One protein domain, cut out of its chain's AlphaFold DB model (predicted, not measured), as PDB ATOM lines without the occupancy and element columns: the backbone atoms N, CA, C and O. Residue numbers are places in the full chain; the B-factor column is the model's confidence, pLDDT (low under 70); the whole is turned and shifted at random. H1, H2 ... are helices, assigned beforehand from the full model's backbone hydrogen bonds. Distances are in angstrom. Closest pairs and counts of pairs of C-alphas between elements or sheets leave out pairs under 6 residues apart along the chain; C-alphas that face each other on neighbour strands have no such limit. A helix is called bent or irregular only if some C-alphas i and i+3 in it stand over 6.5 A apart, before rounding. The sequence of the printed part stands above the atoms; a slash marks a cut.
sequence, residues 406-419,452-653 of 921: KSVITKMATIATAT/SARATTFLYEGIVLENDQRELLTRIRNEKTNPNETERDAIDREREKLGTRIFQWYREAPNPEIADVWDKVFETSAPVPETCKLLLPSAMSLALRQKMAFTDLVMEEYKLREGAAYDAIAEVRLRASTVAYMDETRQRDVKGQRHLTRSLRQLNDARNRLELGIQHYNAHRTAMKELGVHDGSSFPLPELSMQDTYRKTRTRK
ATOM      1  N   LYS A 406      47.148 -14.576 244.755       39.28
ATOM      2  CA  LYS A 406      47.333 -13.128 244.668       39.28
ATOM      3  C   LYS A 406      45.999 -12.404 244.507       39.28
ATOM      4  O   LYS A 406      45.769 -11.441 245.218       39.28
ATOM      5  N   SER A 407      45.110 -12.891 243.645       44.19
ATOM      6  CA  SER A 407      43.780 -12.306 243.496       44.19
ATOM      7  C   SER A 407      42.904 -12.519 244.734       44.19
ATOM      8  O   SER A 407      42.279 -11.563 245.145       44.19
ATOM      9  N   VAL A 408      42.914 -13.678 245.409       43.88
ATOM     10  CA  VAL A 408      42.121 -13.873 246.646       43.88
ATOM     11  C   VAL A 408      42.617 -12.971 247.783       43.88
ATOM     12  O   VAL A 408      41.813 -12.353 248.471       43.88
ATOM     13  N   ILE A 409      43.936 -12.807 247.932       42.75
ATOM     14  CA  ILE A 409      44.540 -11.882 248.907       42.75
ATOM     15  C   ILE A 409      44.214 -10.422 248.576       42.75
ATOM     16  O   ILE A 409      43.821  -9.671 249.465       42.75
ATOM     17  N   THR A 410      44.387 -10.010 247.315       41.34
ATOM     18  CA  THR A 410      44.038  -8.654 246.867       41.34
ATOM     19  C   THR A 410      42.548  -8.395 247.081       41.34
ATOM     20  O   THR A 410      42.197  -7.333 247.570       41.34
ATOM     21  N   LYS A 411      41.695  -9.398 246.839       48.09
ATOM     22  CA  LYS A 411      40.243  -9.337 247.015       48.09
ATOM     23  C   LYS A 411      39.802  -9.257 248.478       48.09
ATOM     24  O   LYS A 411      38.894  -8.495 248.763       48.09
ATOM     25  N   MET A 412      40.449  -9.961 249.415       42.03
ATOM     26  CA  MET A 412      40.156  -9.798 250.851       42.03
ATOM     27  C   MET A 412      40.520  -8.404 251.370       42.03
ATOM     28  O   MET A 412      39.840  -7.888 252.251       42.03
ATOM     29  N   ALA A 413      41.583  -7.796 250.833       40.91
ATOM     30  CA  ALA A 413      41.904  -6.404 251.130       40.91
ATOM     31  C   ALA A 413      40.835  -5.458 250.559       40.91
ATOM     32  O   ALA A 413      40.459  -4.513 251.238       40.91
ATOM     33  N   THR A 414      40.299  -5.757 249.368       41.06
ATOM     34  CA  THR A 414      39.203  -4.986 248.762       41.06
ATOM     35  C   THR A 414      37.866  -5.163 249.485       41.06
ATOM     36  O   THR A 414      37.125  -4.198 249.586       41.06
ATOM     37  N   ILE A 415      37.552  -6.362 249.998       40.56
ATOM     38  CA  ILE A 415      36.356  -6.603 250.824       40.56
ATOM     39  C   ILE A 415      36.447  -5.763 252.090       40.56
ATOM     40  O   ILE A 415      35.513  -5.027 252.349       40.56
ATOM     41  N   ALA A 416      37.582  -5.795 252.801       38.91
ATOM     42  CA  ALA A 416      37.790  -4.984 254.002       38.91
ATOM     43  C   ALA A 416      37.584  -3.482 253.731       38.91
ATOM     44  O   ALA A 416      36.844  -2.827 254.457       38.91
ATOM     45  N   THR A 417      38.146  -2.958 252.635       37.94
ATOM     46  CA  THR A 417      37.943  -1.554 252.242       37.94
ATOM     47  C   THR A 417      36.530  -1.257 251.737       37.94
ATOM     48  O   THR A 417      36.050  -0.152 251.936       37.94
ATOM     49  N   ALA A 418      35.844  -2.213 251.104       39.91
ATOM     50  CA  ALA A 418      34.476  -2.036 250.618       39.91
ATOM     51  C   ALA A 418      33.443  -2.094 251.754       39.91
ATOM     52  O   ALA A 418      32.453  -1.373 251.688       39.91
ATOM     53  N   THR A 419      33.667  -2.900 252.801       37.00
ATOM     54  CA  THR A 419      32.890  -2.825 254.051       37.00
ATOM     55  C   THR A 419      33.093  -1.481 254.743       37.00
ATOM     56  O   THR A 419      32.102  -0.874 255.128       37.00
ATOM     57  N   SER A 452       7.609   4.542 265.403       54.84
ATOM     58  CA  SER A 452       8.320   3.240 265.404       54.84
ATOM     59  C   SER A 452       9.630   3.250 264.584       54.84
ATOM     60  O   SER A 452      10.636   2.685 265.008       54.84
ATOM     61  N   ALA A 453       9.686   4.005 263.480       56.59
ATOM     62  CA  ALA A 453      10.868   4.111 262.620       56.59
ATOM     63  C   ALA A 453      12.113   4.724 263.305       56.59
ATOM     64  O   ALA A 453      13.235   4.268 263.062       56.59
ATOM     65  N   ARG A 454      11.942   5.726 264.182       64.00
ATOM     66  CA  ARG A 454      13.056   6.347 264.928       64.00
ATOM     67  C   ARG A 454      13.630   5.389 265.973       64.00
ATOM     68  O   ARG A 454      14.845   5.273 266.098       64.00
ATOM     69  N   ALA A 455      12.766   4.647 266.668       66.75
ATOM     70  CA  ALA A 455      13.189   3.668 267.667       66.75
ATOM     71  C   ALA A 455      13.926   2.474 267.036       66.75
ATOM     72  O   ALA A 455      14.984   2.079 267.523       66.75
ATOM     73  N   THR A 456      13.436   1.959 265.904       67.25
ATOM     74  CA  THR A 456      14.123   0.900 265.149       67.25
ATOM     75  C   THR A 456      15.503   1.355 264.649       67.25
ATOM     76  O   THR A 456      16.460   0.585 264.721       67.25
ATOM     77  N   THR A 457      15.639   2.606 264.189       71.56
ATOM     78  CA  THR A 457      16.925   3.168 263.726       71.56
ATOM     79  C   THR A 457      17.928   3.297 264.873       71.56
ATOM     80  O   THR A 457      19.073   2.870 264.734       71.56
ATOM     81  N   PHE A 458      17.484   3.777 266.040       79.56
ATOM     82  CA  PHE A 458      18.307   3.833 267.251       79.56
ATOM     83  C   PHE A 458      18.803   2.443 267.681       79.56
ATOM     84  O   PHE A 458      19.993   2.264 267.950       79.56
ATOM     85  N   LEU A 459      17.914   1.441 267.711       77.75
ATOM     86  CA  LEU A 459      18.283   0.061 268.040       77.75
ATOM     87  C   LEU A 459      19.285  -0.505 267.030       77.75
ATOM     88  O   LEU A 459      20.273  -1.119 267.427       77.75
ATOM     89  N   TYR A 460      19.045  -0.284 265.737       76.50
ATOM     90  CA  TYR A 460      19.933  -0.735 264.674       76.50
ATOM     91  C   TYR A 460      21.347  -0.161 264.831       76.50
ATOM     92  O   TYR A 460      22.318  -0.918 264.823       76.50
ATOM     93  N   GLU A 461      21.463   1.152 265.028       79.50
ATOM     94  CA  GLU A 461      22.757   1.819 265.183       79.50
ATOM     95  C   GLU A 461      23.488   1.352 266.450       79.50
ATOM     96  O   GLU A 461      24.683   1.069 266.406       79.50
ATOM     97  N   GLY A 462      22.767   1.135 267.554       82.69
ATOM     98  CA  GLY A 462      23.358   0.565 268.767       82.69
ATOM     99  C   GLY A 462      23.921  -0.843 268.547       82.69
ATOM    100  O   GLY A 462      24.997  -1.168 269.044       82.69
ATOM    101  N   ILE A 463      23.230  -1.679 267.764       82.50
ATOM    102  CA  ILE A 463      23.708  -3.022 267.393       82.50
ATOM    103  C   ILE A 463      24.990  -2.936 266.549       82.50
ATOM    104  O   ILE A 463      25.900  -3.752 266.733       82.50
ATOM    105  N   VAL A 464      25.070  -1.968 265.631       80.25
ATOM    106  CA  VAL A 464      26.272  -1.710 264.821       80.25
ATOM    107  C   VAL A 464      27.431  -1.263 265.712       80.25
ATOM    108  O   VAL A 464      28.508  -1.848 265.633       80.25
ATOM    109  N   LEU A 465      27.198  -0.331 266.637       84.69
ATOM    110  CA  LEU A 465      28.220   0.136 267.576       84.69
ATOM    111  C   LEU A 465      28.765  -0.996 268.464       84.69
ATOM    112  O   LEU A 465      29.969  -1.057 268.708       84.69
ATOM    113  N   GLU A 466      27.931  -1.945 268.901       86.69
ATOM    114  CA  GLU A 466      28.420  -3.132 269.618       86.69
ATOM    115  C   GLU A 466      29.329  -4.024 268.751       86.69
ATOM    116  O   GLU A 466      30.232  -4.685 269.279       86.69
ATOM    117  N   ASN A 467      29.087  -4.098 267.435       83.12
ATOM    118  CA  ASN A 467      29.975  -4.801 266.504       83.12
ATOM    119  C   ASN A 467      31.315  -4.061 266.381       83.12
ATOM    120  O   ASN A 467      32.364  -4.696 266.508       83.12
ATOM    121  N   ASP A 468      31.284  -2.733 266.243       83.31
ATOM    122  CA  ASP A 468      32.483  -1.893 266.137       83.31
ATOM    123  C   ASP A 468      33.342  -1.968 267.415       83.31
ATOM    124  O   ASP A 468      34.566  -2.120 267.349       83.31
ATOM    125  N   GLN A 469      32.710  -1.978 268.598       87.94
ATOM    126  CA  GLN A 469      33.386  -2.223 269.880       87.94
ATOM    127  C   GLN A 469      34.147  -3.560 269.876       87.94
ATOM    128  O   GLN A 469      35.305  -3.630 270.302       87.94
ATOM    129  N   ARG A 470      33.524  -4.637 269.376       88.12
ATOM    130  CA  ARG A 470      34.133  -5.979 269.302       88.12
ATOM    131  C   ARG A 470      35.287  -6.046 268.303       88.12
ATOM    132  O   ARG A 470      36.301  -6.704 268.582       88.12
ATOM    133  N   GLU A 471      35.169  -5.359 267.173       85.44
ATOM    134  CA  GLU A 471      36.240  -5.256 266.186       85.44
ATOM    135  C   GLU A 471      37.460  -4.522 266.761       85.44
ATOM    136  O   GLU A 471      38.577  -5.057 266.725       85.44
ATOM    137  N   LEU A 472      37.244  -3.375 267.413       86.94
ATOM    138  CA  LEU A 472      38.306  -2.602 268.060       86.94
ATOM    139  C   LEU A 472      38.992  -3.395 269.185       86.94
ATOM    140  O   LEU A 472      40.224  -3.455 269.243       86.94
ATOM    141  N   LEU A 473      38.231  -4.108 270.028       88.06
ATOM    142  CA  LEU A 473      38.785  -5.006 271.054       88.06
ATOM    143  C   LEU A 473      39.668  -6.110 270.457       88.06
ATOM    144  O   LEU A 473      40.714  -6.458 271.019       88.06
ATOM    145  N   THR A 474      39.263  -6.664 269.315       83.62
ATOM    146  CA  THR A 474      40.031  -7.696 268.612       83.62
ATOM    147  C   THR A 474      41.337  -7.130 268.061       83.62
ATOM    148  O   THR A 474      42.389  -7.764 268.199       83.62
ATOM    149  N   ARG A 475      41.320  -5.909 267.514       83.12
ATOM    150  CA  ARG A 475      42.533  -5.209 267.063       83.12
ATOM    151  C   ARG A 475      43.478  -4.879 268.211       83.12
ATOM    152  O   ARG A 475      44.664  -5.186 268.107       83.12
ATOM    153  N   ILE A 476      42.964  -4.383 269.337       86.25
ATOM    154  CA  ILE A 476      43.756  -4.128 270.553       86.25
ATOM    155  C   ILE A 476      44.427  -5.419 271.048       86.25
ATOM    156  O   ILE A 476      45.602  -5.418 271.420       86.25
ATOM    157  N   ARG A 477      43.715  -6.553 271.037       84.19
ATOM    158  CA  ARG A 477      44.288  -7.860 271.405       84.19
ATOM    159  C   ARG A 477      45.391  -8.299 270.430       84.19
ATOM    160  O   ARG A 477      46.420  -8.826 270.860       84.19
ATOM    161  N   ASN A 478      45.195  -8.077 269.131       77.62
ATOM    162  CA  ASN A 478      46.181  -8.403 268.098       77.62
ATOM    163  C   ASN A 478      47.434  -7.512 268.177       77.62
ATOM    164  O   ASN A 478      48.539  -8.017 267.997       77.62
ATOM    165  N   GLU A 479      47.294  -6.228 268.512       83.00
ATOM    166  CA  GLU A 479      48.426  -5.316 268.733       83.00
ATOM    167  C   GLU A 479      49.243  -5.734 269.962       83.00
ATOM    168  O   GLU A 479      50.459  -5.881 269.863       83.00
ATOM    169  N   LYS A 480      48.582  -6.081 271.078       81.38
ATOM    170  CA  LYS A 480      49.264  -6.585 272.287       81.38
ATOM    171  C   LYS A 480      50.103  -7.835 272.024       81.38
ATOM    172  O   LYS A 480      51.112  -8.057 272.690       81.38
ATOM    173  N   THR A 481      49.670  -8.674 271.086       75.12
ATOM    174  CA  THR A 481      50.400  -9.892 270.705       75.12
ATOM    175  C   THR A 481      51.470  -9.634 269.645       75.12
ATOM    176  O   THR A 481      52.490 -10.321 269.654       75.12
ATOM    177  N   ASN A 482      51.282  -8.644 268.765       74.12
ATOM    178  CA  ASN A 482      52.240  -8.239 267.735       74.12
ATOM    179  C   ASN A 482      52.356  -6.702 267.668       74.12
ATOM    180  O   ASN A 482      51.704  -6.083 266.822       74.12
ATOM    181  N   PRO A 483      53.201  -6.086 268.518       76.75
ATOM    182  CA  PRO A 483      53.263  -4.633 268.633       76.75
ATOM    183  C   PRO A 483      53.676  -3.958 267.322       76.75
ATOM    184  O   PRO A 483      54.691  -4.316 266.719       76.75
ATOM    185  N   ASN A 484      52.908  -2.954 266.899       78.50
ATOM    186  CA  ASN A 484      53.170  -2.155 265.701       78.50
ATOM    187  C   ASN A 484      52.722  -0.708 265.943       78.50
ATOM    188  O   ASN A 484      51.552  -0.459 266.205       78.50
ATOM    189  N   GLU A 485      53.651   0.240 265.838       76.88
ATOM    190  CA  GLU A 485      53.410   1.666 266.097       76.88
ATOM    191  C   GLU A 485      52.346   2.254 265.157       76.88
ATOM    192  O   GLU A 485      51.370   2.837 265.612       76.88
ATOM    193  N   THR A 486      52.432   1.943 263.862       79.50
ATOM    194  CA  THR A 486      51.412   2.317 262.864       79.50
ATOM    195  C   THR A 486      50.012   1.777 263.184       79.50
ATOM    196  O   THR A 486      49.014   2.392 262.814       79.50
ATOM    197  N   GLU A 487      49.936   0.607 263.829       78.25
ATOM    198  CA  GLU A 487      48.666  -0.016 264.220       78.25
ATOM    199  C   GLU A 487      48.098   0.640 265.481       78.25
ATOM    200  O   GLU A 487      46.892   0.844 265.558       78.25
ATOM    201  N   ARG A 488      48.958   1.035 266.431       82.19
ATOM    202  CA  ARG A 488      48.569   1.824 267.611       82.19
ATOM    203  C   ARG A 488      47.923   3.146 267.215       82.19
ATOM    204  O   ARG A 488      46.806   3.410 267.641       82.19
ATOM    205  N   ASP A 489      48.549   3.894 266.308       83.81
ATOM    206  CA  ASP A 489      47.988   5.160 265.827       83.81
ATOM    207  C   ASP A 489      46.636   4.967 265.119       83.81
ATOM    208  O   ASP A 489      45.765   5.837 265.156       83.81
ATOM    209  N   ALA A 490      46.452   3.841 264.421       82.31
ATOM    210  CA  ALA A 490      45.182   3.509 263.781       82.31
ATOM    211  C   ALA A 490      44.099   3.151 264.809       82.31
ATOM    212  O   ALA A 490      42.974   3.629 264.677       82.31
ATOM    213  N   ILE A 491      44.453   2.371 265.835       86.38
ATOM    214  CA  ILE A 491      43.575   2.024 266.959       86.38
ATOM    215  C   ILE A 491      43.133   3.283 267.706       86.38
ATOM    216  O   ILE A 491      41.954   3.411 268.013       86.38
ATOM    217  N   ASP A 492      44.039   4.227 267.967       85.75
ATOM    218  CA  ASP A 492      43.697   5.454 268.691       85.75
ATOM    219  C   ASP A 492      42.742   6.348 267.882       85.75
ATOM    220  O   ASP A 492      41.756   6.841 268.428       85.75
ATOM    221  N   ARG A 493      42.950   6.468 266.560       86.06
ATOM    222  CA  ARG A 493      42.005   7.167 265.666       86.06
ATOM    223  C   ARG A 493      40.630   6.503 265.617       86.06
ATOM    224  O   ARG A 493      39.619   7.194 265.533       86.06
ATOM    225  N   GLU A 494      40.573   5.174 265.613       84.75
ATOM    226  CA  GLU A 494      39.297   4.448 265.643       84.75
ATOM    227  C   GLU A 494      38.602   4.557 266.992       84.75
ATOM    228  O   GLU A 494      37.388   4.733 267.023       84.75
ATOM    229  N   ARG A 495      39.358   4.536 268.094       88.38
ATOM    230  CA  ARG A 495      38.821   4.768 269.436       88.38
ATOM    231  C   ARG A 495      38.169   6.146 269.537       88.38
ATOM    232  O   ARG A 495      37.073   6.245 270.080       88.38
ATOM    233  N   GLU A 496      38.808   7.186 269.004       85.75
ATOM    234  CA  GLU A 496      38.249   8.544 268.985       85.75
ATOM    235  C   GLU A 496      36.945   8.604 268.179       85.75
ATOM    236  O   GLU A 496      35.923   9.042 268.704       85.75
ATOM    237  N   LYS A 497      36.943   8.065 266.951       86.75
ATOM    238  CA  LYS A 497      35.742   8.005 266.099       86.75
ATOM    239  C   LYS A 497      34.592   7.242 266.748       86.75
ATOM    240  O   LYS A 497      33.466   7.732 266.752       86.75
ATOM    241  N   LEU A 498      34.878   6.064 267.304       86.06
ATOM    242  CA  LEU A 498      33.887   5.254 268.004       86.06
ATOM    243  C   LEU A 498      33.333   6.014 269.211       86.06
ATOM    244  O   LEU A 498      32.125   6.035 269.418       86.06
ATOM    245  N   GLY A 499      34.196   6.693 269.971       83.94
ATOM    246  CA  GLY A 499      33.786   7.547 271.083       83.94
ATOM    247  C   GLY A 499      32.833   8.662 270.650       83.94
ATOM    248  O   GLY A 499      31.788   8.841 271.274       83.94
ATOM    249  N   THR A 500      33.142   9.368 269.558       84.12
ATOM    250  CA  THR A 500      32.267  10.414 269.001       84.12
ATOM    251  C   THR A 500      30.923   9.853 268.544       84.12
ATOM    252  O   THR A 500      29.886  10.432 268.859       84.12
ATOM    253  N   ARG A 501      30.922   8.712 267.847       86.19
ATOM    254  CA  ARG A 501      29.700   8.093 267.316       86.19
ATOM    255  C   ARG A 501      28.804   7.538 268.426       86.19
ATOM    256  O   ARG A 501      27.599   7.745 268.386       86.19
ATOM    257  N   ILE A 502      29.391   6.937 269.468       84.50
ATOM    258  CA  ILE A 502      28.670   6.520 270.682       84.50
ATOM    259  C   ILE A 502      28.059   7.732 271.392       84.50
ATOM    260  O   ILE A 502      26.896   7.687 271.789       84.50
ATOM    261  N   PHE A 503      28.818   8.822 271.541       82.00
ATOM    262  CA  PHE A 503      28.312  10.048 272.158       82.00
ATOM    263  C   PHE A 503      27.120  10.618 271.379       82.00
ATOM    264  O   PHE A 503      26.100  10.937 271.980       82.00
ATOM    265  N   GLN A 504      27.219  10.694 270.049       82.44
ATOM    266  CA  GLN A 504      26.124  11.160 269.199       82.44
ATOM    267  C   GLN A 504      24.893  10.249 269.297       82.44
ATOM    268  O   GLN A 504      23.795  10.741 269.550       82.44
ATOM    269  N   TRP A 505      25.088   8.932 269.208       84.69
ATOM    270  CA  TRP A 505      24.019   7.942 269.337       84.69
ATOM    271  C   TRP A 505      23.245   8.079 270.657       84.69
ATOM    272  O   TRP A 505      22.019   8.009 270.664       84.69
ATOM    273  N   TYR A 506      23.923   8.363 271.777       79.94
ATOM    274  CA  TYR A 506      23.244   8.612 273.055       79.94
ATOM    275  C   TYR A 506      22.381   9.877 273.064       79.94
ATOM    276  O   TYR A 506      21.353   9.893 273.742       79.94
ATOM    277  N   ARG A 507      22.757  10.929 272.326       76.88
ATOM    278  CA  ARG A 507      21.948  12.161 272.223       76.88
ATOM    279  C   ARG A 507      20.685  11.959 271.393       76.88
ATOM    280  O   ARG A 507      19.716  12.687 271.575       76.88
ATOM    281  N   GLU A 508      20.697  10.958 270.522       75.19
ATOM    282  CA  GLU A 508      19.567  10.538 269.693       75.19
ATOM    283  C   GLU A 508      18.682   9.489 270.404       75.19
ATOM    284  O   GLU A 508      17.762   8.931 269.802       75.19
ATOM    285  N   ALA A 509      18.931   9.215 271.695       72.31
ATOM    286  CA  ALA A 509      18.188   8.219 272.457       72.31
ATOM    287  C   ALA A 509      16.688   8.570 272.587       72.31
ATOM    288  O   ALA A 509      16.344   9.704 272.922       72.31
ATOM    289  N   PRO A 510      15.772   7.590 272.434       65.44
ATOM    290  CA  PRO A 510      14.326   7.825 272.519       65.44
ATOM    291  C   PRO A 510      13.840   8.300 273.897       65.44
ATOM    292  O   PRO A 510      12.741   8.838 274.009       65.44
ATOM    293  N   ASN A 511      14.629   8.060 274.951       68.75
ATOM    294  CA  ASN A 511      14.320   8.459 276.320       68.75
ATOM    295  C   ASN A 511      15.325   9.532 276.796       68.75
ATOM    296  O   ASN A 511      16.506   9.205 276.948       68.75
ATOM    297  N   PRO A 512      14.874  10.765 277.105       66.81
ATOM    298  CA  PRO A 512      15.729  11.836 277.622       66.81
ATOM    299  C   PRO A 512      16.487  11.460 278.903       66.81
ATOM    300  O   PRO A 512      17.613  11.905 279.102       66.81
ATOM    301  N   GLU A 513      15.929  10.578 279.742       65.75
ATOM    302  CA  GLU A 513      16.599  10.118 280.965       65.75
ATOM    303  C   GLU A 513      17.885   9.327 280.672       65.75
ATOM    304  O   GLU A 513      18.781   9.279 281.513       65.75
ATOM    305  N   ILE A 514      18.011   8.711 279.489       65.69
ATOM    306  CA  ILE A 514      19.248   8.035 279.076       65.69
ATOM    307  C   ILE A 514      20.334   9.052 278.746       65.69
ATOM    308  O   ILE A 514      21.473   8.853 279.170       65.69
ATOM    309  N   ALA A 515      19.987  10.129 278.039       65.56
ATOM    310  CA  ALA A 515      20.923  11.208 277.744       65.56
ATOM    311  C   ALA A 515      21.433  11.847 279.049       65.56
ATOM    312  O   ALA A 515      22.642  11.914 279.255       65.56
ATOM    313  N   ASP A 516      20.537  12.142 279.999       68.06
ATOM    314  CA  ASP A 516      20.888  12.718 281.309       68.06
ATOM    315  C   ASP A 516      21.777  11.800 282.171       68.06
ATOM    316  O   ASP A 516      22.624  12.262 282.945       68.06
ATOM    317  N   VAL A 517      21.566  10.478 282.099       67.00
ATOM    318  CA  VAL A 517      22.412   9.496 282.797       67.00
ATOM    319  C   VAL A 517      23.808   9.474 282.187       67.00
ATOM    320  O   VAL A 517      24.788   9.401 282.929       67.00
ATOM    321  N   TRP A 518      23.913   9.554 280.862       65.69
ATOM    322  CA  TRP A 518      25.202   9.541 280.184       65.69
ATOM    323  C   TRP A 518      25.952  10.855 280.308       65.69
ATOM    324  O   TRP A 518      27.152  10.791 280.548       65.69
ATOM    325  N   ASP A 519      25.286  12.007 280.284       68.69
ATOM    326  CA  ASP A 519      25.920  13.302 280.562       68.69
ATOM    327  C   ASP A 519      26.630  13.272 281.924       68.69
ATOM    328  O   ASP A 519      27.815  13.591 282.024       68.69
ATOM    329  N   LYS A 520      25.980  12.713 282.955       67.50
ATOM    330  CA  LYS A 520      26.597  12.513 284.280       67.50
ATOM    331  C   LYS A 520      27.761  11.520 284.271       67.50
ATOM    332  O   LYS A 520      28.712  11.688 285.037       67.50
ATOM    333  N   VAL A 521      27.701  10.469 283.451       64.56
ATOM    334  CA  VAL A 521      28.784   9.476 283.313       64.56
ATOM    335  C   VAL A 521      29.984  10.079 282.577       64.56
ATOM    336  O   VAL A 521      31.110   9.926 283.047       64.56
ATOM    337  N   PHE A 522      29.758  10.814 281.486       64.25
ATOM    338  CA  PHE A 522      30.789  11.533 280.733       64.25
ATOM    339  C   PHE A 522      31.437  12.650 281.568       64.25
ATOM    340  O   PHE A 522      32.639  12.879 281.435       64.25
ATOM    341  N   GLU A 523      30.687  13.285 282.476       64.06
ATOM    342  CA  GLU A 523      31.210  14.267 283.436       64.06
ATOM    343  C   GLU A 523      32.089  13.647 284.540       64.06
ATOM    344  O   GLU A 523      33.001  14.308 285.040       64.06
ATOM    345  N   THR A 524      31.844  12.391 284.937       58.69
ATOM    346  CA  THR A 524      32.548  11.747 286.067       58.69
ATOM    347  C   THR A 524      33.717  10.850 285.657       58.69
ATOM    348  O   THR A 524      34.684  10.734 286.412       58.69
ATOM    349  N   SER A 525      33.683  10.231 284.474       57.62
ATOM    350  CA  SER A 525      34.815   9.484 283.912       57.62
ATOM    351  C   SER A 525      34.644   9.306 282.407       57.62
ATOM    352  O   SER A 525      33.600   8.821 281.986       57.62
ATOM    353  N   ALA A 526      35.667   9.609 281.600       61.06
ATOM    354  CA  ALA A 526      35.616   9.354 280.159       61.06
ATOM    355  C   ALA A 526      35.427   7.841 279.905       61.06
ATOM    356  O   ALA A 526      36.341   7.060 280.202       61.06
ATOM    357  N   PRO A 527      34.258   7.394 279.409       68.31
ATOM    358  CA  PRO A 527      34.010   5.981 279.186       68.31
ATOM    359  C   PRO A 527      34.938   5.482 278.078       68.31
ATOM    360  O   PRO A 527      35.079   6.116 277.037       68.31
ATOM    361  N   VAL A 528      35.587   4.341 278.307       83.38
ATOM    362  CA  VAL A 528      36.453   3.710 277.306       83.38
ATOM    363  C   VAL A 528      35.559   3.163 276.180       83.38
ATOM    364  O   VAL A 528      34.818   2.208 276.449       83.38
ATOM    365  N   PRO A 529      35.605   3.726 274.951       85.00
ATOM    366  CA  PRO A 529      34.616   3.458 273.902       85.00
ATOM    367  C   PRO A 529      34.454   1.976 273.572       85.00
ATOM    368  O   PRO A 529      33.342   1.502 273.391       85.00
ATOM    369  N   GLU A 530      35.544   1.209 273.571       85.69
ATOM    370  CA  GLU A 530      35.538  -0.223 273.258       85.69
ATOM    371  C   GLU A 530      34.950  -1.135 274.356       85.69
ATOM    372  O   GLU A 530      34.798  -2.334 274.136       85.69
ATOM    373  N   THR A 531      34.653  -0.613 275.552       84.00
ATOM    374  CA  THR A 531      34.135  -1.417 276.686       84.00
ATOM    375  C   THR A 531      32.914  -0.819 277.380       84.00
ATOM    376  O   THR A 531      32.361  -1.446 278.287       84.00
ATOM    377  N   CYS A 532      32.481   0.382 276.991       83.62
ATOM    378  CA  CYS A 532      31.310   1.008 277.587       83.62
ATOM    379  C   CYS A 532      30.035   0.238 277.215       83.62
ATOM    380  O   CYS A 532      29.842  -0.164 276.069       83.62
ATOM    381  N   LYS A 533      29.149   0.009 278.189       81.12
ATOM    382  CA  LYS A 533      27.911  -0.740 277.951       81.12
ATOM    383  C   LYS A 533      26.900   0.120 277.200       81.12
ATOM    384  O   LYS A 533      26.357   1.061 277.776       81.12
ATOM    385  N   LEU A 534      26.603  -0.257 275.961       82.94
ATOM    386  CA  LEU A 534      25.517   0.333 275.187       82.94
ATOM    387  C   LEU A 534      24.185  -0.107 275.803       82.94
ATOM    388  O   LEU A 534      23.937  -1.295 276.005       82.94
ATOM    389  N   LEU A 535      23.358   0.859 276.205       78.44
ATOM    390  CA  LEU A 535      22.113   0.615 276.941       78.44
ATOM    391  C   LEU A 535      20.990   0.218 275.973       78.44
ATOM    392  O   LEU A 535      19.985   0.909 275.846       78.44
ATOM    393  N   LEU A 536      21.177  -0.897 275.274       84.50
ATOM    394  CA  LEU A 536      20.116  -1.548 274.512       84.50
ATOM    395  C   LEU A 536      19.216  -2.367 275.453       84.50
ATOM    396  O   LEU A 536      19.683  -2.784 276.521       84.50
ATOM    397  N   PRO A 537      17.946  -2.633 275.092       84.56
ATOM    398  CA  PRO A 537      17.053  -3.459 275.904       84.56
ATOM    399  C   PRO A 537      17.693  -4.780 276.365       84.56
ATOM    400  O   PRO A 537      17.585  -5.132 277.541       84.56
ATOM    401  N   SER A 538      18.434  -5.472 275.496       85.94
ATOM    402  CA  SER A 538      19.147  -6.719 275.820       85.94
ATOM    403  C   SER A 538      20.230  -6.579 276.901       85.94
ATOM    404  O   SER A 538      20.493  -7.538 277.625       85.94
ATOM    405  N   ALA A 539      20.816  -5.393 277.077       83.69
ATOM    406  CA  ALA A 539      21.821  -5.104 278.103       83.69
ATOM    407  C   ALA A 539      21.213  -4.637 279.445       83.69
ATOM    408  O   ALA A 539      21.932  -4.487 280.438       83.69
ATOM    409  N   MET A 540      19.895  -4.401 279.491       83.06
ATOM    410  CA  MET A 540      19.165  -3.934 280.673       83.06
ATOM    411  C   MET A 540      18.478  -5.078 281.425       83.06
ATOM    412  O   MET A 540      17.959  -6.017 280.822       83.06
ATOM    413  N   SER A 541      18.377  -4.954 282.753       82.00
ATOM    414  CA  SER A 541      17.519  -5.827 283.564       82.00
ATOM    415  C   SER A 541      16.036  -5.516 283.337       82.00
ATOM    416  O   SER A 541      15.686  -4.395 282.973       82.00
ATOM    417  N   LEU A 542      15.142  -6.472 283.617       77.19
ATOM    418  CA  LEU A 542      13.691  -6.281 283.468       77.19
ATOM    419  C   LEU A 542      13.178  -5.035 284.216       77.19
ATOM    420  O   LEU A 542      12.425  -4.242 283.656       77.19
ATOM    421  N   ALA A 543      13.648  -4.823 285.449       76.38
ATOM    422  CA  ALA A 543      13.293  -3.654 286.255       76.38
ATOM    423  C   ALA A 543      13.779  -2.335 285.627       76.38
ATOM    424  O   ALA A 543      13.095  -1.317 285.708       76.38
ATOM    425  N   LEU A 544      14.947  -2.348 284.971       75.62
ATOM    426  CA  LEU A 544      15.490  -1.174 284.288       75.62
ATOM    427  C   LEU A 544      14.772  -0.904 282.959       75.62
ATOM    428  O   LEU A 544      14.490   0.253 282.669       75.62
ATOM    429  N   ARG A 545      14.392  -1.946 282.205       80.62
ATOM    430  CA  ARG A 545      13.577  -1.813 280.980       80.62
ATOM    431  C   ARG A 545      12.225  -1.166 281.271       80.62
ATOM    432  O   ARG A 545      11.815  -0.270 280.542       80.62
ATOM    433  N   GLN A 546      11.575  -1.589 282.360       76.00
ATOM    434  CA  GLN A 546      10.303  -1.025 282.821       76.00
ATOM    435  C   GLN A 546      10.454   0.434 283.247       76.00
ATOM    436  O   GLN A 546       9.647   1.271 282.855       76.00
ATOM    437  N   LYS A 547      11.507   0.749 284.013       72.88
ATOM    438  CA  LYS A 547      11.791   2.119 284.453       72.88
ATOM    439  C   LYS A 547      12.071   3.059 283.276       72.88
ATOM    440  O   LYS A 547      11.624   4.196 283.298       72.88
ATOM    441  N   MET A 548      12.785   2.576 282.263       68.62
ATOM    442  CA  MET A 548      13.245   3.371 281.121       68.62
ATOM    443  C   MET A 548      12.283   3.344 279.916       68.62
ATOM    444  O   MET A 548      12.636   3.871 278.866       68.62
ATOM    445  N   ALA A 549      11.098   2.731 280.043       69.50
ATOM    446  CA  ALA A 549      10.098   2.577 278.977       69.50
ATOM    447  C   ALA A 549      10.587   1.839 277.703       69.50
ATOM    448  O   ALA A 549      10.081   2.074 276.611       69.50
ATOM    449  N   PHE A 550      11.530   0.895 277.833       73.62
ATOM    450  CA  PHE A 550      12.036   0.072 276.715       73.62
ATOM    451  C   PHE A 550      11.268  -1.240 276.505       73.62
ATOM    452  O   PHE A 550      11.637  -2.041 275.647       73.62
ATOM    453  N   THR A 551      10.221  -1.496 277.292       71.50
ATOM    454  CA  THR A 551       9.469  -2.760 277.263       71.50
ATOM    455  C   THR A 551       8.891  -3.063 275.876       71.50
ATOM    456  O   THR A 551       8.963  -4.206 275.430       71.50
ATOM    457  N   ASP A 552       8.415  -2.039 275.164       71.88
ATOM    458  CA  ASP A 552       7.801  -2.182 273.835       71.88
ATOM    459  C   ASP A 552       8.840  -2.399 272.716       71.88
ATOM    460  O   ASP A 552       8.521  -2.924 271.652       71.88
ATOM    461  N   LEU A 553      10.114  -2.082 272.983       75.62
ATOM    462  CA  LEU A 553      11.236  -2.199 272.040       75.62
ATOM    463  C   LEU A 553      11.952  -3.556 272.102       75.62
ATOM    464  O   LEU A 553      12.775  -3.865 271.243       75.62
ATOM    465  N   VAL A 554      11.616  -4.397 273.086       80.88
ATOM    466  CA  VAL A 554      12.196  -5.739 273.269       80.88
ATOM    467  C   VAL A 554      11.995  -6.615 272.029       80.88
ATOM    468  O   VAL A 554      12.929  -7.276 271.579       80.88
ATOM    469  N   MET A 555      10.788  -6.607 271.454       77.94
ATOM    470  CA  MET A 555      10.476  -7.420 270.273       77.94
ATOM    471  C   MET A 555      11.077  -6.853 268.983       77.94
ATOM    472  O   MET A 555      11.422  -7.627 268.088       77.94
ATOM    473  N   GLU A 556      11.214  -5.530 268.873       73.81
ATOM    474  CA  GLU A 556      11.897  -4.893 267.741       73.81
ATOM    475  C   GLU A 556      13.396  -5.219 267.758       73.81
ATOM    476  O   GLU A 556      13.934  -5.659 266.739       73.81
ATOM    477  N   GLU A 557      14.055  -5.120 268.921       82.50
ATOM    478  CA  GLU A 557      15.456  -5.530 269.059       82.50
ATOM    479  C   GLU A 557      15.617  -7.026 268.757       82.50
ATOM    480  O   GLU A 557      16.526  -7.395 268.016       82.50
ATOM    481  N   TYR A 558      14.724  -7.889 269.259       81.12
ATOM    482  CA  TYR A 558      14.788  -9.329 268.990       81.12
ATOM    483  C   TYR A 558      14.820  -9.633 267.483       81.12
ATOM    484  O   TYR A 558      15.702 -10.358 267.029       81.12
ATOM    485  N   LYS A 559      13.922  -9.026 266.692       72.25
ATOM    486  CA  LYS A 559      13.874  -9.212 265.228       72.25
ATOM    487  C   LYS A 559      15.141  -8.709 264.529       72.25
ATOM    488  O   LYS A 559      15.654  -9.375 263.633       72.25
ATOM    489  N   LEU A 560      15.670  -7.554 264.944       73.94
ATOM    490  CA  LEU A 560      16.921  -7.015 264.393       73.94
ATOM    491  C   LEU A 560      18.118  -7.920 264.712       73.94
ATOM    492  O   LEU A 560      18.971  -8.152 263.855       73.94
ATOM    493  N   ARG A 561      18.178  -8.460 265.934       81.94
ATOM    494  CA  ARG A 561      19.223  -9.400 266.365       81.94
ATOM    495  C   ARG A 561      19.114 -10.742 265.649       81.94
ATOM    496  O   ARG A 561      20.150 -11.322 265.336       81.94
ATOM    497  N   GLU A 562      17.900 -11.211 265.382       75.00
ATOM    498  CA  GLU A 562      17.650 -12.420 264.599       75.00
ATOM    499  C   GLU A 562      18.177 -12.257 263.168       75.00
ATOM    500  O   GLU A 562      18.992 -13.068 262.727       75.00
ATOM    501  N   GLY A 563      17.820 -11.162 262.484       65.56
ATOM    502  CA  GLY A 563      18.368 -10.833 261.162       65.56
ATOM    503  C   GLY A 563      19.899 -10.737 261.168       65.56
ATOM    504  O   GLY A 563      20.568 -11.425 260.399       65.56
ATOM    505  N   ALA A 564      20.468  -9.985 262.117       71.94
ATOM    506  CA  ALA A 564      21.918  -9.841 262.255       71.94
ATOM    507  C   ALA A 564      22.635 -11.173 262.559       71.94
ATOM    508  O   ALA A 564      23.769 -11.382 262.126       71.94
ATOM    509  N   ALA A 565      21.995 -12.098 263.282       72.25
ATOM    510  CA  ALA A 565      22.544 -13.428 263.529       72.25
ATOM    511  C   ALA A 565      22.586 -14.278 262.247       72.25
ATOM    512  O   ALA A 565      23.583 -14.965 262.014       72.25
ATOM    513  N   TYR A 566      21.551 -14.214 261.403       68.50
ATOM    514  CA  TYR A 566      21.552 -14.890 260.101       68.50
ATOM    515  C   TYR A 566      22.600 -14.306 259.146       68.50
ATOM    516  O   TYR A 566      23.334 -15.072 258.512       68.50
ATOM    517  N   ASP A 567      22.757 -12.981 259.119       69.88
ATOM    518  CA  ASP A 567      23.814 -12.311 258.353       69.88
ATOM    519  C   ASP A 567      25.209 -12.737 258.836       69.88
ATOM    520  O   ASP A 567      26.073 -13.115 258.038       69.88
ATOM    521  N   ALA A 568      25.419 -12.776 260.157       72.19
ATOM    522  CA  ALA A 568      26.671 -13.238 260.750       72.19
ATOM    523  C   ALA A 568      26.964 -14.711 260.409       72.19
ATOM    524  O   ALA A 568      28.113 -15.065 260.148       72.19
ATOM    525  N   ILE A 569      25.949 -15.585 260.348       68.31
ATOM    526  CA  ILE A 569      26.117 -16.976 259.889       68.31
ATOM    527  C   ILE A 569      26.594 -17.018 258.434       68.31
ATOM    528  O   ILE A 569      27.523 -17.772 258.118       68.31
ATOM    529  N   ALA A 570      25.977 -16.233 257.545       62.88
ATOM    530  CA  ALA A 570      26.372 -16.163 256.139       62.88
ATOM    531  C   ALA A 570      27.831 -15.693 256.000       62.88
ATOM    532  O   ALA A 570      28.635 -16.317 255.299       62.88
ATOM    533  N   GLU A 571      28.213 -14.671 256.763       68.88
ATOM    534  CA  GLU A 571      29.579 -14.167 256.805       68.88
ATOM    535  C   GLU A 571      30.581 -15.206 257.342       68.88
ATOM    536  O   GLU A 571      31.642 -15.424 256.744       68.88
ATOM    537  N   VAL A 572      30.257 -15.896 258.442       74.31
ATOM    538  CA  VAL A 572      31.104 -16.958 259.009       74.31
ATOM    539  C   VAL A 572      31.302 -18.087 257.996       74.31
ATOM    540  O   VAL A 572      32.428 -18.562 257.832       74.31
ATOM    541  N   ARG A 573      30.259 -18.484 257.253       65.62
ATOM    542  CA  ARG A 573      30.357 -19.500 256.186       65.62
ATOM    543  C   ARG A 573      31.318 -19.075 255.074       65.62
ATOM    544  O   ARG A 573      32.163 -19.880 254.655       65.62
ATOM    545  N   LEU A 574      31.231 -17.825 254.619       66.69
ATOM    546  CA  LEU A 574      32.116 -17.270 253.590       66.69
ATOM    547  C   LEU A 574      33.574 -17.207 254.077       66.69
ATOM    548  O   LEU A 574      34.495 -17.690 253.403       66.69
ATOM    549  N   ARG A 575      33.797 -16.673 255.286       70.06
ATOM    550  CA  ARG A 575      35.129 -16.564 255.909       70.06
ATOM    551  C   ARG A 575      35.750 -17.947 256.142       70.06
ATOM    552  O   ARG A 575      36.919 -18.152 255.816       70.06
ATOM    553  N   ALA A 576      34.971 -18.923 256.610       71.06
ATOM    554  CA  ALA A 576      35.416 -20.302 256.820       71.06
ATOM    555  C   ALA A 576      35.855 -20.976 255.514       71.06
ATOM    556  O   ALA A 576      36.922 -21.595 255.441       71.06
ATOM    557  N   SER A 577      35.068 -20.789 254.453       65.81
ATOM    558  CA  SER A 577      35.383 -21.293 253.111       65.81
ATOM    559  C   SER A 577      36.671 -20.676 252.567       65.81
ATOM    560  O   SER A 577      37.520 -21.378 252.012       65.81
ATOM    561  N   THR A 578      36.868 -19.382 252.812       66.75
ATOM    562  CA  THR A 578      38.083 -18.657 252.427       66.75
ATOM    563  C   THR A 578      39.315 -19.169 253.174       66.75
ATOM    564  O   THR A 578      40.337 -19.450 252.547       66.75
ATOM    565  N   VAL A 579      39.230 -19.363 254.495       70.56
ATOM    566  CA  VAL A 579      40.327 -19.928 255.303       70.56
ATOM    567  C   VAL A 579      40.711 -21.322 254.803       70.56
ATOM    568  O   VAL A 579      41.902 -21.611 254.649       70.56
ATOM    569  N   ALA A 580      39.724 -22.172 254.501       67.00
ATOM    570  CA  ALA A 580      39.964 -23.507 253.960       67.00
ATOM    571  C   ALA A 580      40.704 -23.458 252.608       67.00
ATOM    572  O   ALA A 580      41.673 -24.197 252.403       67.00
ATOM    573  N   TYR A 581      40.303 -22.550 251.713       66.38
ATOM    574  CA  TYR A 581      40.954 -22.342 250.417       66.38
ATOM    575  C   TYR A 581      42.384 -21.789 250.538       66.38
ATOM    576  O   TYR A 581      43.310 -22.243 249.857       66.38
ATOM    577  N   MET A 582      42.602 -20.816 251.427       66.81
ATOM    578  CA  MET A 582      43.931 -20.247 251.672       66.81
ATOM    579  C   MET A 582      44.900 -21.296 252.220       66.81
ATOM    580  O   MET A 582      46.056 -21.346 251.793       66.81
ATOM    581  N   ASP A 583      44.436 -22.157 253.131       70.00
ATOM    582  CA  ASP A 583      45.255 -23.242 253.674       70.00
ATOM    583  C   ASP A 583      45.645 -24.258 252.594       70.00
ATOM    584  O   ASP A 583      46.789 -24.706 252.537       70.00
ATOM    585  N   GLU A 584      44.725 -24.589 251.687       65.12
ATOM    586  CA  GLU A 584      45.015 -25.436 250.528       65.12
ATOM    587  C   GLU A 584      46.056 -24.837 249.592       65.12
ATOM    588  O   GLU A 584      47.059 -25.485 249.285       65.12
ATOM    589  N   THR A 585      45.835 -23.606 249.149       63.69
ATOM    590  CA  THR A 585      46.722 -22.964 248.181       63.69
ATOM    591  C   THR A 585      48.129 -22.819 248.756       63.69
ATOM    592  O   THR A 585      49.126 -23.032 248.065       63.69
ATOM    593  N   ARG A 586      48.226 -22.553 250.065       72.56
ATOM    594  CA  ARG A 586      49.492 -22.559 250.795       72.56
ATOM    595  C   ARG A 586      50.185 -23.921 250.738       72.56
ATOM    596  O   ARG A 586      51.376 -23.972 250.453       72.56
ATOM    597  N   GLN A 587      49.476 -25.015 250.998       67.00
ATOM    598  CA  GLN A 587      50.075 -26.355 250.972       67.00
ATOM    599  C   GLN A 587      50.516 -26.782 249.562       67.00
ATOM    600  O   GLN A 587      51.532 -27.465 249.429       67.00
ATOM    601  N   ARG A 588      49.785 -26.368 248.518       63.09
ATOM    602  CA  ARG A 588      50.067 -26.729 247.121       63.09
ATOM    603  C   ARG A 588      51.193 -25.897 246.500       63.09
ATOM    604  O   ARG A 588      52.131 -26.452 245.924       63.09
ATOM    605  N   ASP A 589      51.102 -24.574 246.626       65.12
ATOM    606  CA  ASP A 589      51.844 -23.641 245.768       65.12
ATOM    607  C   ASP A 589      52.993 -22.929 246.497       65.12
ATOM    608  O   ASP A 589      53.932 -22.441 245.864       65.12
ATOM    609  N   VAL A 590      52.963 -22.862 247.834       63.75
ATOM    610  CA  VAL A 590      53.938 -22.082 248.605       63.75
ATOM    611  C   VAL A 590      55.147 -22.936 248.981       63.75
ATOM    612  O   VAL A 590      55.100 -23.774 249.879       63.75
ATOM    613  N   LYS A 591      56.281 -22.669 248.323       71.00
ATOM    614  CA  LYS A 591      57.585 -23.282 248.623       71.00
ATOM    615  C   LYS A 591      58.583 -22.232 249.119       71.00
ATOM    616  O   LYS A 591      58.581 -21.088 248.671       71.00
ATOM    617  N   GLY A 592      59.472 -22.640 250.025       71.00
ATOM    618  CA  GLY A 592      60.527 -21.784 250.578       71.00
ATOM    619  C   GLY A 592      60.105 -20.972 251.810       71.00
ATOM    620  O   GLY A 592      58.950 -20.583 251.975       71.00
ATOM    621  N   GLN A 593      61.071 -20.709 252.696       69.62
ATOM    622  CA  GLN A 593      60.839 -20.148 254.035       69.62
ATOM    623  C   GLN A 593      60.136 -18.778 254.019       69.62
ATOM    624  O   GLN A 593      59.161 -18.582 254.738       69.62
ATOM    625  N   ARG A 594      60.569 -17.844 253.159       66.12
ATOM    626  CA  ARG A 594      60.009 -16.478 253.093       66.12
ATOM    627  C   ARG A 594      58.537 -16.460 252.664       66.12
ATOM    628  O   ARG A 594      57.734 -15.727 253.241       66.12
ATOM    629  N   HIS A 595      58.178 -17.268 251.667       67.75
ATOM    630  CA  HIS A 595      56.798 -17.360 251.188       67.75
ATOM    631  C   HIS A 595      55.897 -18.073 252.205       67.75
ATOM    632  O   HIS A 595      54.760 -17.645 252.403       67.75
ATOM    633  N   LEU A 596      56.426 -19.084 252.911       73.56
ATOM    634  CA  LEU A 596      55.723 -19.761 254.004       73.56
ATOM    635  C   LEU A 596      55.350 -18.795 255.132       73.56
ATOM    636  O   LEU A 596      54.202 -18.813 255.568       73.56
ATOM    637  N   THR A 597      56.276 -17.934 255.571       70.62
ATOM    638  CA  THR A 597      56.012 -16.953 256.638       70.62
ATOM    639  C   THR A 597      54.960 -15.926 256.221       70.62
ATOM    640  O   THR A 597      54.027 -15.665 256.979       70.62
ATOM    641  N   ARG A 598      55.050 -15.376 255.000       69.06
ATOM    642  CA  ARG A 598      54.072 -14.391 254.499       69.06
ATOM    643  C   ARG A 598      52.671 -14.990 254.356       69.06
ATOM    644  O   ARG A 598      51.702 -14.375 254.785       69.06
ATOM    645  N   SER A 599      52.577 -16.187 253.779       70.81
ATOM    646  CA  SER A 599      51.301 -16.887 253.611       70.81
ATOM    647  C   SER A 599      50.694 -17.301 254.955       70.81
ATOM    648  O   SER A 599      49.483 -17.204 255.125       70.81
ATOM    649  N   LEU A 600      51.519 -17.693 255.937       75.94
ATOM    650  CA  LEU A 600      51.049 -18.004 257.289       75.94
ATOM    651  C   LEU A 600      50.453 -16.775 257.989       75.94
ATOM    652  O   LEU A 600      49.409 -16.902 258.616       75.94
ATOM    653  N   ARG A 601      51.071 -15.595 257.843       73.81
ATOM    654  CA  ARG A 601      50.524 -14.342 258.387       73.81
ATOM    655  C   ARG A 601      49.139 -14.040 257.811       73.81
ATOM    656  O   ARG A 601      48.196 -13.871 258.566       73.81
ATOM    657  N   GLN A 602      49.000 -14.091 256.487       71.31
ATOM    658  CA  GLN A 602      47.720 -13.847 255.807       71.31
ATOM    659  C   GLN A 602      46.629 -14.841 256.217       71.31
ATOM    660  O   GLN A 602      45.463 -14.483 256.343       71.31
ATOM    661  N   LEU A 603      47.011 -16.099 256.421       74.75
ATOM    662  CA  LEU A 603      46.100 -17.146 256.854       74.75
ATOM    663  C   LEU A 603      45.662 -16.965 258.314       74.75
ATOM    664  O   LEU A 603      44.506 -17.225 258.636       74.75
ATOM    665  N   ASN A 604      46.555 -16.494 259.186       79.12
ATOM    666  CA  ASN A 604      46.197 -16.129 260.555       79.12
ATOM    667  C   ASN A 604      45.266 -14.910 260.584       79.12
ATOM    668  O   ASN A 604      44.269 -14.952 261.294       79.12
ATOM    669  N   ASP A 605      45.505 -13.889 259.757       75.19
ATOM    670  CA  ASP A 605      44.603 -12.733 259.652       75.19
ATOM    671  C   ASP A 605      43.190 -13.165 259.210       75.19
ATOM    672  O   ASP A 605      42.187 -12.734 259.779       75.19
ATOM    673  N   ALA A 606      43.092 -14.076 258.234       74.25
ATOM    674  CA  ALA A 606      41.813 -14.643 257.805       74.25
ATOM    675  C   ALA A 606      41.125 -15.470 258.912       74.25
ATOM    676  O   ALA A 606      39.903 -15.410 259.047       74.25
ATOM    677  N   ARG A 607      41.890 -16.204 259.733       82.12
ATOM    678  CA  ARG A 607      41.361 -16.932 260.902       82.12
ATOM    679  C   ARG A 607      40.854 -15.994 261.993       82.12
ATOM    680  O   ARG A 607      39.778 -16.240 262.518       82.12
ATOM    681  N   ASN A 608      41.574 -14.913 262.285       81.19
ATOM    682  CA  ASN A 608      41.145 -13.918 263.270       81.19
ATOM    683  C   ASN A 608      39.820 -13.266 262.849       81.19
ATOM    684  O   ASN A 608      38.931 -13.066 263.669       81.19
ATOM    685  N   ARG A 609      39.650 -12.993 261.549       79.31
ATOM    686  CA  ARG A 609      38.379 -12.511 260.991       79.31
ATOM    687  C   ARG A 609      37.258 -13.540 261.121       79.31
ATOM    688  O   ARG A 609      36.132 -13.175 261.445       79.31
ATOM    689  N   LEU A 610      37.534 -14.814 260.859       80.38
ATOM    690  CA  LEU A 610      36.551 -15.877 261.072       80.38
ATOM    691  C   LEU A 610      36.102 -15.929 262.541       80.38
ATOM    692  O   LEU A 610      34.905 -15.970 262.809       80.38
ATOM    693  N   GLU A 611      37.048 -15.855 263.476       86.38
ATOM    694  CA  GLU A 611      36.767 -15.835 264.912       86.38
ATOM    695  C   GLU A 611      35.925 -14.618 265.322       86.38
ATOM    696  O   GLU A 611      34.976 -14.769 266.088       86.38
ATOM    697  N   LEU A 612      36.201 -13.437 264.760       83.88
ATOM    698  CA  LEU A 612      35.390 -12.236 264.983       83.88
ATOM    699  C   LEU A 612      33.934 -12.424 264.520       83.88
ATOM    700  O   LEU A 612      33.012 -12.083 265.254       83.88
ATOM    701  N   GLY A 613      33.711 -13.041 263.354       82.19
ATOM    702  CA  GLY A 613      32.355 -13.345 262.874       82.19
ATOM    703  C   GLY A 613      31.595 -14.302 263.804       82.19
ATOM    704  O   GLY A 613      30.413 -14.104 264.078       82.19
ATOM    705  N   ILE A 614      32.286 -15.302 264.367       84.94
ATOM    706  CA  ILE A 614      31.709 -16.208 265.378       84.94
ATOM    707  C   ILE A 614      31.339 -15.430 266.648       84.94
ATOM    708  O   ILE A 614      30.271 -15.651 267.219       84.94
ATOM    709  N   GLN A 615      32.201 -14.508 267.088       87.69
ATOM    710  CA  GLN A 615      31.924 -13.650 268.242       87.69
ATOM    711  C   GLN A 615      30.703 -12.756 267.999       87.69
ATOM    712  O   GLN A 615      29.886 -12.618 268.905       87.69
ATOM    713  N   HIS A 616      30.541 -12.207 266.790       84.38
ATOM    714  CA  HIS A 616      29.368 -11.410 266.424       84.38
ATOM    715  C   HIS A 616      28.086 -12.233 266.543       84.38
ATOM    716  O   HIS A 616      27.184 -11.869 267.296       84.38
ATOM    717  N   TYR A 617      28.049 -13.400 265.901       86.31
ATOM    718  CA  TYR A 617      26.917 -14.319 265.999       86.31
ATOM    719  C   TYR A 617      26.569 -14.677 267.457       86.31
ATOM    720  O   TYR A 617      25.417 -14.553 267.879       86.31
ATOM    721  N   ASN A 618      27.563 -15.084 268.253       88.94
ATOM    722  CA  ASN A 618      27.338 -15.484 269.643       88.94
ATOM    723  C   ASN A 618      26.886 -14.308 270.527       88.94
ATOM    724  O   ASN A 618      26.117 -14.521 271.469       88.94
ATOM    725  N   ALA A 619      27.316 -13.079 270.220       88.88
ATOM    726  CA  ALA A 619      26.855 -11.870 270.898       88.88
ATOM    727  C   ALA A 619      25.373 -11.598 270.599       88.88
ATOM    728  O   ALA A 619      24.597 -11.445 271.540       88.88
ATOM    729  N   HIS A 620      24.950 -11.649 269.327       86.56
ATOM    730  CA  HIS A 620      23.530 -11.517 268.962       86.56
ATOM    731  C   HIS A 620      22.676 -12.606 269.617       86.56
ATOM    732  O   HIS A 620      21.624 -12.316 270.184       86.56
ATOM    733  N   ARG A 621      23.159 -13.854 269.621       87.06
ATOM    734  CA  ARG A 621      22.520 -14.971 270.328       87.06
ATOM    735  C   ARG A 621      22.354 -14.706 271.822       87.06
ATOM    736  O   ARG A 621      21.295 -14.989 272.376       87.06
ATOM    737  N   THR A 622      23.397 -14.212 272.480       89.25
ATOM    738  CA  THR A 622      23.349 -13.900 273.916       89.25
ATOM    739  C   THR A 622      22.352 -12.780 274.184       89.25
ATOM    740  O   THR A 622      21.485 -12.945 275.034       89.25
ATOM    741  N   ALA A 623      22.390 -11.707 273.392       87.69
ATOM    742  CA  ALA A 623      21.437 -10.605 273.490       87.69
ATOM    743  C   ALA A 623      19.980 -11.082 273.333       87.69
ATOM    744  O   ALA A 623      19.129 -10.738 274.149       87.69
ATOM    745  N   MET A 624      19.696 -11.949 272.353       85.69
ATOM    746  CA  MET A 624      18.362 -12.539 272.162       85.69
ATOM    747  C   MET A 624      17.892 -13.378 273.359       85.69
ATOM    748  O   MET A 624      16.705 -13.367 273.681       85.69
ATOM    749  N   LYS A 625      18.803 -14.084 274.042       84.94
ATOM    750  CA  LYS A 625      18.476 -14.819 275.276       84.94
ATOM    751  C   LYS A 625      18.155 -13.880 276.433       84.94
ATOM    752  O   LYS A 625      17.172 -14.108 277.131       84.94
ATOM    753  N   GLU A 626      18.947 -12.826 276.610       86.44
ATOM    754  CA  GLU A 626      18.740 -11.832 277.672       86.44
ATOM    755  C   GLU A 626      17.433 -11.045 277.488       86.44
ATOM    756  O   GLU A 626      16.824 -10.599 278.464       86.44
ATOM    757  N   LEU A 627      16.935 -10.907 276.253       85.06
ATOM    758  CA  LEU A 627      15.618 -10.319 275.986       85.06
ATOM    759  C   LEU A 627      14.460 -11.155 276.561       85.06
ATOM    760  O   LEU A 627      13.413 -10.584 276.857       85.06
ATOM    761  N   GLY A 628      14.654 -12.457 276.804       75.88
ATOM    762  CA  GLY A 628      13.688 -13.311 277.508       75.88
ATOM    763  C   GLY A 628      12.438 -13.676 276.698       75.88
ATOM    764  O   GLY A 628      11.427 -14.047 277.286       75.88
ATOM    765  N   VAL A 629      12.496 -13.565 275.365       77.00
ATOM    766  CA  VAL A 629      11.375 -13.862 274.445       77.00
ATOM    767  C   VAL A 629      11.060 -15.366 274.376       77.00
ATOM    768  O   VAL A 629       9.919 -15.752 274.145       77.00
ATOM    769  N   HIS A 630      12.060 -16.218 274.617       68.25
ATOM    770  CA  HIS A 630      11.938 -17.676 274.615       68.25
ATOM    771  C   HIS A 630      12.232 -18.252 276.002       68.25
ATOM    772  O   HIS A 630      13.128 -17.772 276.701       68.25
ATOM    773  N   ASP A 631      11.541 -19.333 276.381       60.00
ATOM    774  CA  ASP A 631      11.991 -20.147 277.507       60.00
ATOM    775  C   ASP A 631      13.343 -20.792 277.149       60.00
ATOM    776  O   ASP A 631      13.606 -21.158 276.003       60.00
ATOM    777  N   GLY A 632      14.269 -20.898 278.104       54.88
ATOM    778  CA  GLY A 632      15.639 -21.359 277.824       54.88
ATOM    779  C   GLY A 632      15.739 -22.762 277.192       54.88
ATOM    780  O   GLY A 632      16.812 -23.138 276.723       54.88
ATOM    781  N   SER A 633      14.643 -23.526 277.172       52.66
ATOM    782  CA  SER A 633      14.489 -24.841 276.543       52.66
ATOM    783  C   SER A 633      14.122 -24.815 275.051       52.66
ATOM    784  O   SER A 633      14.297 -25.841 274.397       52.66
ATOM    785  N   SER A 634      13.646 -23.688 274.508       54.59
ATOM    786  CA  SER A 634      13.108 -23.568 273.137       54.59
ATOM    787  C   SER A 634      13.901 -22.635 272.213       54.59
ATOM    788  O   SER A 634      13.461 -22.343 271.102       54.59
ATOM    789  N   PHE A 635      15.078 -22.160 272.635       67.94
ATOM    790  CA  PHE A 635      15.844 -21.181 271.861       67.94
ATOM    791  C   PHE A 635      16.393 -21.777 270.539       67.94
ATOM    792  O   PHE A 635      17.164 -22.739 270.592       67.94
ATOM    793  N   PRO A 636      16.065 -21.204 269.361       65.06
ATOM    794  CA  PRO A 636      16.246 -21.868 268.061       65.06
ATOM    795  C   PRO A 636      17.688 -21.874 267.529       65.06
ATOM    796  O   PRO A 636      18.021 -22.680 266.662       65.06
ATOM    797  N   LEU A 637      18.562 -20.994 268.032       71.00
ATOM    798  CA  LEU A 637      19.911 -20.804 267.490       71.00
ATOM    799  C   LEU A 637      20.993 -21.432 268.402       71.00
ATOM    800  O   LEU A 637      21.109 -21.059 269.580       71.00
ATOM    801  N   PRO A 638      21.826 -22.371 267.902       77.50
ATOM    802  CA  PRO A 638      22.889 -23.005 268.687       77.50
ATOM    803  C   PRO A 638      24.068 -22.054 268.918       77.50
ATOM    804  O   PRO A 638      24.213 -21.047 268.241       77.50
ATOM    805  N   GLU A 639      24.934 -22.350 269.882       82.50
ATOM    806  CA  GLU A 639      26.200 -21.616 270.024       82.50
ATOM    807  C   GLU A 639      27.198 -22.067 268.955       82.50
ATOM    808  O   GLU A 639      27.254 -23.260 268.652       82.50
ATOM    809  N   LEU A 640      27.975 -21.138 268.388       82.44
ATOM    810  CA  LEU A 640      28.998 -21.466 267.395       82.44
ATOM    811  C   LEU A 640      30.399 -21.414 267.998       82.44
ATOM    812  O   LEU A 640      30.769 -20.482 268.708       82.44
ATOM    813  N   SER A 641      31.215 -22.396 267.641       83.38
ATOM    814  CA  SER A 641      32.640 -22.454 267.947       83.38
ATOM    815  C   SER A 641      33.469 -22.543 266.665       83.38
ATOM    816  O   SER A 641      32.960 -22.833 265.582       83.38
ATOM    817  N   MET A 642      34.790 -22.368 266.774       78.75
ATOM    818  CA  MET A 642      35.700 -22.581 265.638       78.75
ATOM    819  C   MET A 642      35.561 -23.985 265.027       78.75
ATOM    820  O   MET A 642      35.723 -24.143 263.818       78.75
ATOM    821  N   GLN A 643      35.222 -25.002 265.827       74.56
ATOM    822  CA  GLN A 643      35.040 -26.371 265.342       74.56
ATOM    823  C   GLN A 643      33.822 -26.500 264.412       74.56
ATOM    824  O   GLN A 643      33.858 -27.278 263.458       74.56
ATOM    825  N   ASP A 644      32.788 -25.686 264.628       74.88
ATOM    826  CA  ASP A 644      31.572 -25.665 263.809       74.88
ATOM    827  C   ASP A 644      31.789 -25.035 262.432       74.88
ATOM    828  O   ASP A 644      30.937 -25.176 261.560       74.88
ATOM    829  N   THR A 645      32.941 -24.393 262.215       74.31
ATOM    830  CA  THR A 645      33.329 -23.764 260.941       74.31
ATOM    831  C   THR A 645      34.246 -24.630 260.084       74.31
ATOM    832  O   THR A 645      34.642 -24.230 258.988       74.31
ATOM    833  N   TYR A 646      34.601 -25.831 260.550       73.56
ATOM    834  CA  TYR A 646      35.412 -26.738 259.750       73.56
ATOM    835  C   TYR A 646      34.656 -27.141 258.476       73.56
ATOM    836  O   TYR A 646      33.533 -27.625 258.538       73.56
ATOM    837  N   ARG A 647      35.281 -26.986 257.309       69.25
ATOM    838  CA  ARG A 647      34.732 -27.446 256.027       69.25
ATOM    839  C   ARG A 647      35.753 -28.321 255.333       69.25
ATOM    840  O   ARG A 647      36.911 -27.917 255.174       69.25
ATOM    841  N   LYS A 648      35.343 -29.497 254.866       66.88
ATOM    842  CA  LYS A 648      36.170 -30.290 253.962       66.88
ATOM    843  C   LYS A 648      36.409 -29.516 252.678       66.88
ATOM    844  O   LYS A 648      35.500 -28.959 252.063       66.88
ATOM    845  N   THR A 649      37.663 -29.495 252.252       63.91
ATOM    846  CA  THR A 649      38.046 -28.811 251.025       63.91
ATOM    847  C   THR A 649      37.524 -29.581 249.804       63.91
ATOM    848  O   THR A 649      37.696 -30.796 249.701       63.91
ATOM    849  N   ARG A 650      36.896 -28.872 248.862       64.44
ATOM    850  CA  ARG A 650      36.230 -29.447 247.669       64.44
ATOM    851  C   ARG A 650      37.200 -29.743 246.524       64.44
ATOM    852  O   ARG A 650      36.995 -30.648 245.721       64.44
ATOM    853  N   THR A 651      38.286 -28.994 246.509       60.00
ATOM    854  CA  THR A 651      39.394 -28.992 245.551       60.00
ATOM    855  C   THR A 651      40.499 -29.978 245.917       60.00
ATOM    856  O   THR A 651      41.153 -30.520 245.025       60.00
ATOM    857  N   ARG A 652      40.656 -30.308 247.208       65.25
ATOM    858  CA  ARG A 652      41.601 -31.345 247.628       65.25
ATOM    859  C   ARG A 652      41.123 -32.728 247.214       65.25
ATOM    860  O   ARG A 652      39.931 -33.064 247.250       65.25
ATOM    861  N   LYS A 653      42.114 -33.538 246.866       71.06
ATOM    862  CA  LYS A 653      42.000 -34.984 246.715       71.06
ATOM    863  C   LYS A 653      41.618 -35.582 248.068       71.06
ATOM    864  O   LYS A 653      42.111 -35.133 249.101       71.06
TER     865      LYS A 653
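What this domain is: This is residues 406 to 419 and 452 to 653 of the 921 residues of an uncharacterized protein of Armillaria ostoyae (UniProt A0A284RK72). The longest helix, H6, and H7 form a long helical hairpin, and a second long hairpin, H2 and H3, packs beside it through H2, the two splayed at an angle. The short H4 folds back on one end of H3, residues 525 to 541 cross from H4 to H5 near the beginning of H6, and the stretch after H7, with the small H8, returns along the H6 and H7 hairpin; H1 is a detached helix near H6, its residues 413 to 419 sticking out. The printed part has 216 residues, with eight named helices, H1 to H8 in chain order, and no named strand: the class is all helix. It is only just compact, close to loose, with a radius of gyration of the C-alphas of 20.2 A and spans of 63 by 44 by 27 A.

Where its parts are: H6, residues 551 to 589, is 56.8 A long and runs from C-alpha 551 at (9.469, -2.760, 277.263) to C-alpha 589 at (51.844, -23.641, 245.768). It is only just irregular: C-alphas 552 and 555 are 6.9 A apart. H7, residues 593 to 626, measures 49.0 A; H2, residues 452 to 481, 44.4 A; and H3, residues 485 to 507, 33.7 A. H1 is residues 406 to 419, beginning at C-alpha 406 at (47.333, -13.128, 244.668). H4 is residues 512 to 524, H5 residues 542 to 547 and H8 residues 642 to 645.

How they stand to each other: H2, H6 and H7 form a bundle, three helices each touching the other two. H6 and H7 touch as a hairpin at a shallow tilt of 18 degrees, closest at the C-alphas of Ala 565 and Tyr 617, 5.1 A. H2 touches H6 with residues 455 to 463 alone, closest at the C-alphas of Leu 459 and Glu 557, 6.3 A, at 37 degrees, only just steep. H2 and H3 touch as a hairpin at 20 degrees, a shallow tilt; the closest C-alphas, of Glu 479 and Glu 487, are 7.0 A apart. H3 and H4, also a hairpin, touch at the C-alphas of Arg 507 and Ala 515, 5.7 A. H8 only just touches H6, with 3 pairs of C-alphas within 8 A, the closest those of Ala 576 and Thr 645, 5.8 A. H5 and H6 are close but not clearly touching: the closest C-alphas, of Arg 545 and Thr 551, are 5.6 A apart. H1 and H6 are near each other. In H1, H2, H3, H4, H5 and H7 every O i to N i+4 pair is within hydrogen-bond range, in H6 33 of 35; H8 is too short for such a pair.

The domain as a whole: The C-alphas farthest apart, of Lys 547 and Gly 592, are 64.0 A apart. Residues 420 to 451 are not printed, and C-alphas 419 and 452 are 27.7 A apart across this cut. The links H4 to H5 and H7 to H8 are long. The mean pLDDT of the printed part is 73.3; 75 residues are under 70, among them 406 to 419 and 510 to 527.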